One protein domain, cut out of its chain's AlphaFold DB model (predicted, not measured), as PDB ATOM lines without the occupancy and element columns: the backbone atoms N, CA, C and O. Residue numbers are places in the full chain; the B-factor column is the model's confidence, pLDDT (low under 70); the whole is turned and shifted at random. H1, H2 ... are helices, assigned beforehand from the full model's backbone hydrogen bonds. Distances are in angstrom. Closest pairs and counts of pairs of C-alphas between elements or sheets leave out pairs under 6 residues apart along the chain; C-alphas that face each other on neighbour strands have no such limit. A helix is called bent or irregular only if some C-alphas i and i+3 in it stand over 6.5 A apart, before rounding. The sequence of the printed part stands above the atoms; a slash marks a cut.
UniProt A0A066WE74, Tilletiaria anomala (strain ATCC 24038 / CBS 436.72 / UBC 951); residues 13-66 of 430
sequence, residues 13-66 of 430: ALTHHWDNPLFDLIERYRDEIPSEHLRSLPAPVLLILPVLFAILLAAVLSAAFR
ATOM      1  N   ALA A  13      11.426  27.345   2.201       58.78
ATOM      2  CA  ALA A  13      11.371  26.547   0.974       58.78
ATOM      3  C   ALA A  13      10.299  27.036  -0.012       58.78
ATOM      4  O   ALA A  13      10.411  26.796  -1.212       58.78
ATOM      5  N   LEU A  14       9.257  27.710   0.487       56.44
ATOM      6  CA  LEU A  14       8.198  28.220  -0.367       56.44
ATOM      7  C   LEU A  14       8.604  29.524  -1.039       56.44
ATOM      8  O   LEU A  14       8.195  29.709  -2.167       56.44
ATOM      9  N   THR A  15       9.415  30.392  -0.430       57.59
ATOM     10  CA  THR A  15       9.638  31.769  -0.916       57.59
ATOM     11  C   THR A  15      10.648  31.908  -2.057       57.59
ATOM     12  O   THR A  15      10.760  32.984  -2.633       57.59
ATOM     13  N   HIS A  16      11.397  30.856  -2.405       54.62
ATOM     14  CA  HIS A  16      12.554  30.980  -3.305       54.62
ATOM     15  C   HIS A  16      12.291  30.719  -4.801       54.62
ATOM     16  O   HIS A  16      13.230  30.818  -5.589       54.62
ATOM     17  N   HIS A  17      11.062  30.408  -5.231       55.34
ATOM     18  CA  HIS A  17      10.723  30.109  -6.642       55.34
ATOM     19  C   HIS A  17       9.494  30.901  -7.134       55.34
ATOM     20  O   HIS A  17       8.532  30.319  -7.634       55.34
ATOM     21  N   TRP A  18       9.465  32.220  -6.910       61.44
ATOM     22  CA  TRP A  18       8.270  33.057  -7.130       61.44
ATOM     23  C   TRP A  18       8.318  33.933  -8.386       61.44
ATOM     24  O   TRP A  18       7.645  34.952  -8.440       61.44
ATOM     25  N   ASP A  19       8.987  33.483  -9.446       71.50
ATOM     26  CA  ASP A  19       8.769  34.031 -10.795       71.50
ATOM     27  C   ASP A  19       7.562  33.340 -11.453       71.50
ATOM     28  O   ASP A  19       7.647  32.780 -12.547       71.50
ATOM     29  N   ASN A  20       6.430  33.278 -10.743       76.50
ATOM     30  CA  ASN A  20       5.208  32.703 -11.294       76.50
ATOM     31  C   ASN A  20       4.328  33.850 -11.814       76.50
ATOM     32  O   ASN A  20       3.846  34.639 -10.998       76.50
ATOM     33  N   PRO A  21       4.060  33.945 -13.131       84.12
ATOM     34  CA  PRO A  21       3.306  35.057 -13.728       84.12
ATOM     35  C   PRO A  21       1.879  35.201 -13.175       84.12
ATOM     36  O   PRO A  21       1.224  36.225 -13.365       84.12
ATOM     37  N   LEU A  22       1.379  34.179 -12.476       79.81
ATOM     38  CA  LEU A  22       0.099  34.218 -11.776       79.81
ATOM     39  C   LEU A  22       0.107  35.155 -10.560       79.81
ATOM     40  O   LEU A  22      -0.938  35.722 -10.246       79.81
ATOM     41  N   PHE A  23       1.246  35.348  -9.888       82.44
ATOM     42  CA  PHE A  23       1.342  36.289  -8.768       82.44
ATOM     43  C   PHE A  23       1.267  37.735  -9.250       82.44
ATOM     44  O   PHE A  23       0.459  38.495  -8.720       82.44
ATOM     45  N   ASP A  24       1.994  38.069 -10.317       84.50
ATOM     46  CA  ASP A  24       1.935  39.390 -10.956       84.50
ATOM     47  C   ASP A  24       0.519  39.724 -11.437       84.50
ATOM     48  O   ASP A  24       0.056  40.862 -11.331       84.50
ATOM     49  N   LEU A  25      -0.200  38.718 -11.943       86.44
ATOM     50  CA  LEU A  25      -1.597  38.864 -12.337       86.44
ATOM     51  C   LEU A  25      -2.482  39.198 -11.126       86.44
ATOM     52  O   LEU A  25      -3.282  40.126 -11.194       86.44
ATOM     53  N   ILE A  26      -2.330  38.478 -10.011       85.12
ATOM     54  CA  ILE A  26      -3.113  38.715  -8.789       85.12
ATOM     55  C   ILE A  26      -2.808  40.092  -8.198       85.12
ATOM     56  O   ILE A  26      -3.733  40.779  -7.767       85.12
ATOM     57  N   GLU A  27      -1.546  40.523  -8.201       86.25
ATOM     58  CA  GLU A  27      -1.186  41.863  -7.733       86.25
ATOM     59  C   GLU A  27      -1.762  42.960  -8.630       86.25
ATOM     60  O   GLU A  27      -2.282  43.947  -8.111       86.25
ATOM     61  N   ARG A  28      -1.778  42.760  -9.955       92.25
ATOM     62  CA  ARG A  28      -2.382  43.710 -10.903       92.25
ATOM     63  C   ARG A  28      -3.889  43.893 -10.683       92.25
ATOM     64  O   ARG A  28      -4.384  45.001 -10.857       92.25
ATOM     65  N   TYR A  29      -4.604  42.840 -10.288       89.38
ATOM     66  CA  TYR A  29      -6.051  42.880 -10.026       89.38
ATOM     67  C   TYR A  29      -6.410  43.071  -8.543       89.38
ATOM     68  O   TYR A  29      -7.585  43.039  -8.178       89.38
ATOM     69  N   ARG A  30      -5.425  43.296  -7.663       89.31
ATOM     70  CA  ARG A  30      -5.644  43.402  -6.210       89.31
ATOM     71  C   ARG A  30      -6.559  44.562  -5.827       89.31
ATOM     72  O   ARG A  30      -7.276  44.481  -4.830       89.31
ATOM     73  N   ASP A  31      -6.544  45.622  -6.623       89.69
ATOM     74  CA  ASP A  31      -7.308  46.844  -6.381       89.69
ATOM     75  C   ASP A  31      -8.776  46.723  -6.800       89.69
ATOM     76  O   ASP A  31      -9.617  47.481  -6.319       89.69
ATOM     77  N   GLU A  32      -9.097  45.731  -7.630       90.94
ATOM     78  CA  GLU A  32     -10.458  45.440  -8.083       90.94
ATOM     79  C   GLU A  32     -11.215  44.507  -7.120       90.94
ATOM     80  O   GLU A  32     -12.409  44.267  -7.296       90.94
ATOM     81  N   ILE A  33     -10.553  43.987  -6.075       87.56
ATOM     82  CA  ILE A  33     -11.174  43.099  -5.087       87.56
ATOM     83  C   ILE A  33     -12.053  43.933  -4.133       87.56
ATOM     84  O   ILE A  33     -11.526  44.718  -3.342       87.56
ATOM     85  N   PRO A  34     -13.384  43.732  -4.114       87.69
ATOM     86  CA  PRO A  34     -14.329  44.631  -3.441       87.69
ATOM     87  C   PRO A  34     -14.316  44.564  -1.905       87.69
ATOM     88  O   PRO A  34     -15.045  45.311  -1.261       87.69
ATOM     89  N   SER A  35     -13.528  43.673  -1.295       87.88
ATOM     90  CA  SER A  35     -13.476  43.525   0.164       87.88
ATOM     91  C   SER A  35     -12.090  43.850   0.713       87.88
ATOM     92  O   SER A  35     -11.086  43.244   0.329       87.88
ATOM     93  N   GLU A  36     -12.043  44.783   1.662       87.75
ATOM     94  CA  GLU A  36     -10.797  45.234   2.294       87.75
ATOM     95  C   GLU A  36     -10.071  44.090   3.018       87.75
ATOM     96  O   GLU A  36      -8.841  44.014   3.019       87.75
ATOM     97  N   HIS A  37     -10.828  43.132   3.557       88.81
ATOM     98  CA  HIS A  37     -10.273  41.963   4.232       88.81
ATOM     99  C   HIS A  37      -9.520  41.029   3.279       88.81
ATOM    100  O   HIS A  37      -8.423  40.591   3.620       88.81
ATOM    101  N   LEU A  38     -10.034  40.765   2.070       86.69
ATOM    102  CA  LEU A  38      -9.324  39.925   1.097       86.69
ATOM    103  C   LEU A  38      -8.103  40.645   0.523       86.69
ATOM    104  O   LEU A  38      -7.079  40.013   0.274       86.69
ATOM    105  N   ARG A  39      -8.166  41.975   0.397       88.12
ATOM    106  CA  ARG A  39      -7.041  42.784  -0.082       88.12
ATOM    107  C   ARG A  39      -5.825  42.708   0.841       88.12
ATOM    108  O   ARG A  39      -4.703  42.792   0.351       88.12
ATOM    109  N   SER A  40      -6.024  42.503   2.145       90.81
ATOM    110  CA  SER A  40      -4.931  42.345   3.121       90.81
ATOM    111  C   SER A  40      -4.206  40.992   3.070       90.81
ATOM    112  O   SER A  40      -3.122  40.865   3.640       90.81
ATOM    113  N   LEU A  41      -4.753  39.986   2.379       87.62
ATOM    114  CA  LEU A  41      -4.159  38.649   2.343       87.62
ATOM    115  C   LEU A  41      -2.952  38.579   1.385       87.62
ATOM    116  O   LEU A  41      -2.923  39.282   0.372       87.62
ATOM    117  N   PRO A  42      -1.957  37.713   1.664       88.56
ATOM    118  CA  PRO A  42      -0.865  37.444   0.731       88.56
ATOM    119  C   PRO A  42      -1.386  36.854  -0.589       88.56
ATOM    120  O   PRO A  42      -2.270  35.993  -0.577       88.56
ATOM    121  N   ALA A  43      -0.780  37.233  -1.720       82.12
ATOM    122  CA  ALA A  43      -1.102  36.706  -3.052       82.12
ATOM    123  C   ALA A  43      -1.227  35.161  -3.143       82.12
ATOM    124  O   ALA A  43      -2.181  34.690  -3.768       82.12
ATOM    125  N   PRO A  44      -0.381  34.334  -2.487       82.81
ATOM    126  CA  PRO A  44      -0.569  32.876  -2.499       82.81
ATOM    127  C   PRO A  44      -1.850  32.406  -1.817       82.81
ATOM    128  O   PRO A  44      -2.460  31.440  -2.268       82.81
ATOM    129  N   VAL A  45      -2.308  33.098  -0.774       85.56
ATOM    130  CA  VAL A  45      -3.562  32.748  -0.093       85.56
ATOM    131  C   VAL A  45      -4.757  33.053  -0.996       85.56
ATOM    132  O   VAL A  45      -5.693  32.255  -1.074       85.56
ATOM    133  N   LEU A  46      -4.693  34.163  -1.739       87.00
ATOM    134  CA  LEU A  46      -5.715  34.534  -2.719       87.00
ATOM    135  C   LEU A  46      -5.803  33.541  -3.887       87.00
ATOM    136  O   LEU A  46      -6.900  33.304  -4.382       87.00
ATOM    137  N   LEU A  47      -4.691  32.913  -4.284       86.25
ATOM    138  CA  LEU A  47      -4.665  31.894  -5.342       86.25
ATOM    139  C   LEU A  47      -5.255  30.552  -4.872       86.25
ATOM    140  O   LEU A  47      -5.953  29.872  -5.623       86.25
ATOM    141  N   ILE A  48      -5.027  30.175  -3.612       88.31
ATOM    142  CA  ILE A  48      -5.505  28.899  -3.052       88.31
ATOM    143  C   ILE A  48      -7.025  28.908  -2.811       88.31
ATOM    144  O   ILE A  48      -7.685  27.881  -2.974       88.31
ATOM    145  N   LEU A  49      -7.601  30.063  -2.463       89.25
ATOM    146  CA  LEU A  49      -9.034  30.239  -2.195       89.25
ATOM    147  C   LEU A  49      -9.971  29.734  -3.317       89.25
ATOM    148  O   LEU A  49     -10.842  28.911  -3.019       89.25
ATOM    149  N   PRO A  50      -9.819  30.143  -4.593       88.25
ATOM    150  CA  PRO A  50     -10.671  29.658  -5.680       88.25
ATOM    151  C   PRO A  50     -10.462  28.170  -5.978       88.25
ATOM    152  O   PRO A  50     -11.418  27.485  -6.339       88.25
ATOM    153  N   VAL A  51      -9.250  27.637  -5.781       89.06
ATOM    154  CA  VAL A  51      -8.964  26.203  -5.959       89.06
ATOM    155  C   VAL A  51      -9.683  25.376  -4.894       89.06
ATOM    156  O   VAL A  51     -10.354  24.398  -5.219       89.06
ATOM    157  N   LEU A  52      -9.615  25.796  -3.627       92.38
ATOM    158  CA  LEU A  52     -10.367  25.165  -2.541       92.38
ATOM    159  C   LEU A  52     -11.876  25.259  -2.773       92.38
ATOM    160  O   LEU A  52     -12.585  24.272  -2.578       92.38
ATOM    161  N   PHE A  53     -12.363  26.411  -3.239       94.06
ATOM    162  CA  PHE A  53     -13.770  26.588  -3.578       94.06
ATOM    163  C   PHE A  53     -14.209  25.649  -4.710       94.06
ATOM    164  O   PHE A  53     -15.251  25.008  -4.595       94.06
ATOM    165  N   ALA A  54     -13.400  25.490  -5.763       92.31
ATOM    166  CA  ALA A  54     -13.684  24.571  -6.864       92.31
ATOM    167  C   ALA A  54     -13.720  23.102  -6.409       92.31
ATOM    168  O   ALA A  54     -14.614  22.358  -6.811       92.31
ATOM    169  N   ILE A  55     -12.800  22.688  -5.528       92.00
ATOM    170  CA  ILE A  55     -12.789  21.334  -4.947       92.00
ATOM    171  C   ILE A  55     -14.038  21.104  -4.089       92.00
ATOM    172  O   ILE A  55     -14.679  20.057  -4.194       92.00
ATOM    173  N   LEU A  56     -14.418  22.085  -3.266       93.88
ATOM    174  CA  LEU A  56     -15.597  21.994  -2.405       93.88
ATOM    175  C   LEU A  56     -16.884  21.954  -3.241       93.88
ATOM    176  O   LEU A  56     -17.752  21.119  -2.994       93.88
ATOM    177  N   LEU A  57     -16.973  22.775  -4.291       94.31
ATOM    178  CA  LEU A  57     -18.084  22.761  -5.239       94.31
ATOM    179  C   LEU A  57     -18.178  21.416  -5.974       94.31
ATOM    180  O   LEU A  57     -19.266  20.854  -6.067       94.31
ATOM    181  N   ALA A  58     -17.054  20.860  -6.437       90.25
ATOM    182  CA  ALA A  58     -17.016  19.541  -7.065       90.25
ATOM    183  C   ALA A  58     -17.451  18.432  -6.095       90.25
ATOM    184  O   ALA A  58     -18.209  17.541  -6.481       90.25
ATOM    185  N   ALA A  59     -17.048  18.505  -4.823       89.94
ATOM    186  CA  ALA A  59     -17.482  17.565  -3.794       89.94
ATOM    187  C   ALA A  59     -18.997  17.654  -3.543       89.94
ATOM    188  O   ALA A  59     -19.672  16.622  -3.522       89.94
ATOM    189  N   VAL A  60     -19.554  18.864  -3.434       91.00
ATOM    190  CA  VAL A  60     -20.999  19.088  -3.253       91.00
ATOM    191  C   VAL A  60     -21.791  18.645  -4.482       91.00
ATOM    192  O   VAL A  60     -22.787  17.942  -4.334       91.00
ATOM    193  N   LEU A  61     -21.330  18.966  -5.693       86.94
ATOM    194  CA  LEU A  61     -21.944  18.499  -6.938       86.94
ATOM    195  C   LEU A  61     -21.884  16.972  -7.041       86.94
ATOM    196  O   LEU A  61     -22.880  16.352  -7.389       86.94
ATOM    197  N   SER A  62     -20.774  16.339  -6.654       80.12
ATOM    198  CA  SER A  62     -20.683  14.876  -6.607       80.12
ATOM    199  C   SER A  62     -21.629  14.262  -5.570       80.12
ATOM    200  O   SER A  62     -22.122  13.156  -5.769       80.12
ATOM    201  N   ALA A  63     -21.915  14.961  -4.470       76.81
ATOM    202  CA  ALA A  63     -22.868  14.509  -3.462       76.81
ATOM    203  C   ALA A  63     -24.325  14.701  -3.919       76.81
ATOM    204  O   ALA A  63     -25.154  13.830  -3.662       76.81
ATOM    205  N   ALA A  64     -24.622  15.801  -4.617       79.12
ATOM    206  CA  ALA A  64     -25.956  16.146  -5.107       79.12
ATOM    207  C   ALA A  64     -26.352  15.379  -6.382       79.12
ATOM    208  O   ALA A  64     -27.515  15.031  -6.550       79.12
ATOM    209  N   PHE A  65     -25.383  15.086  -7.255       70.12
ATOM    210  CA  PHE A  65     -25.572  14.375  -8.525       70.12
ATOM    211  C   PHE A  65     -25.070  12.933  -8.494       70.12
ATOM    212  O   PHE A  65     -24.961  12.305  -9.548       70.12
ATOM    213  N   ARG A  66     -24.805  12.360  -7.311       58.28
ATOM    214  CA  ARG A  66     -24.782  10.898  -7.195       58.28
ATOM    215  C   ARG A  66     -26.140  10.422  -7.710       58.28
ATOM    216  O   ARG A  66     -27.139  10.759  -7.068       58.28
TER     217      ARG A  66
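AT A GLANCE: This is residues 13 to 66 of the 430 residues of a protein of Tilletiaria anomala (strain ATCC 24038 / CBS 436.72 / UBC 951) (UniProt A0A066WE74). One long straight helix, H3, sticks out as an arm with residues 48 to 66 from a small, loose head. In the head, H1 crosses beside the first residues of H3 at about a right angle, and the chain then swings through residues 29 to 35 into the short H2 and turns back into H3, making an open loop. The printed part has 54 residues, with three named helices in the order H1, H2, H3 and no named strand; the class is all helix, with 34 of the 54 residues in the named helices. The whole is loose, with a radius of gyration of the C-alphas of 14.5 A. Its outline is flat, spanning 41 by 30 by 16 A, and the arm makes the longest span.

HOW THE PARTS SIT: The printed part begins with residues 13 to 20, which belong to no named element. The first helix, H1, holds residues 21 to 28, and the longest, H3, holds residues 43 to 64. H1 and H3 touch, with 6 pairs of C-alphas within 8 A. Their closest C-alphas are those of Phe 23 and Ala 43, 6.2 A apart. H3 touches H1 with residues 43 to 47 alone. The lines of the two helices are about perpendicular, at 76 degrees, and their centres are 19.7 A apart. After H1, a short link of 7 residues, 29 to 35, leads to H2, which holds residues 36 to 39. H1 and H2 are apart, with no C-alpha of the one within 8 A of the other. A tight link of 3 residues, 40 to 42, joins H2 to H3. H2 and H3 are close but not clearly touching, with 1 pair of C-alphas within 8 A: the closest C-alphas, those of Leu 38 and Leu 46, are 7.5 A apart. H2 touches no helix. In H1, every pair of O of residue i and N of residue i+4 is within hydrogen-bond range, while in H3 this holds for 16 of 18 pairs; H2, with 4 residues, is too short for such a pair, and its 1 pair of O of residue i and N of residue i+3 is within range.

IN THESE COORDINATES: H1 runs from Pro 21, whose C-alpha is at (3.306, 35.057, -13.728), to Arg 28, 10.7 A from first to last C-alpha. H2 runs from Glu 36, with its C-alpha at (-10.797, 45.234, 2.294), to Arg 39. H3 runs from Ala 43, with its C-alpha at (-1.102, 36.706, -3.052), to Ala 64, with its C-alpha at (-25.956, 16.146, -5.107), a length of 32.3 A. H3 is neither bent nor irregular, but only just: C-alphas 47 and 50 are 6.4 A apart. Residues 65 and 66 follow H3 and belong to no named element.

THE WHOLE: The two C-alphas farthest apart are those of His 16 and Arg 66, at 42.6 A. The first and last printed C-alphas, those of Ala 13 and Arg 66, are 40.2 A apart. Two stretches stand free: residues 32 to 37, and residues 48 to 66, of which 48 to 64 belong to H3. The printed part has no cut, and neither link between the helices is long. The mean pLDDT of the printed part is 82.9. The model's confidence is low, under 70, in 7 residues, namely residues 13 to 18 and residue 66.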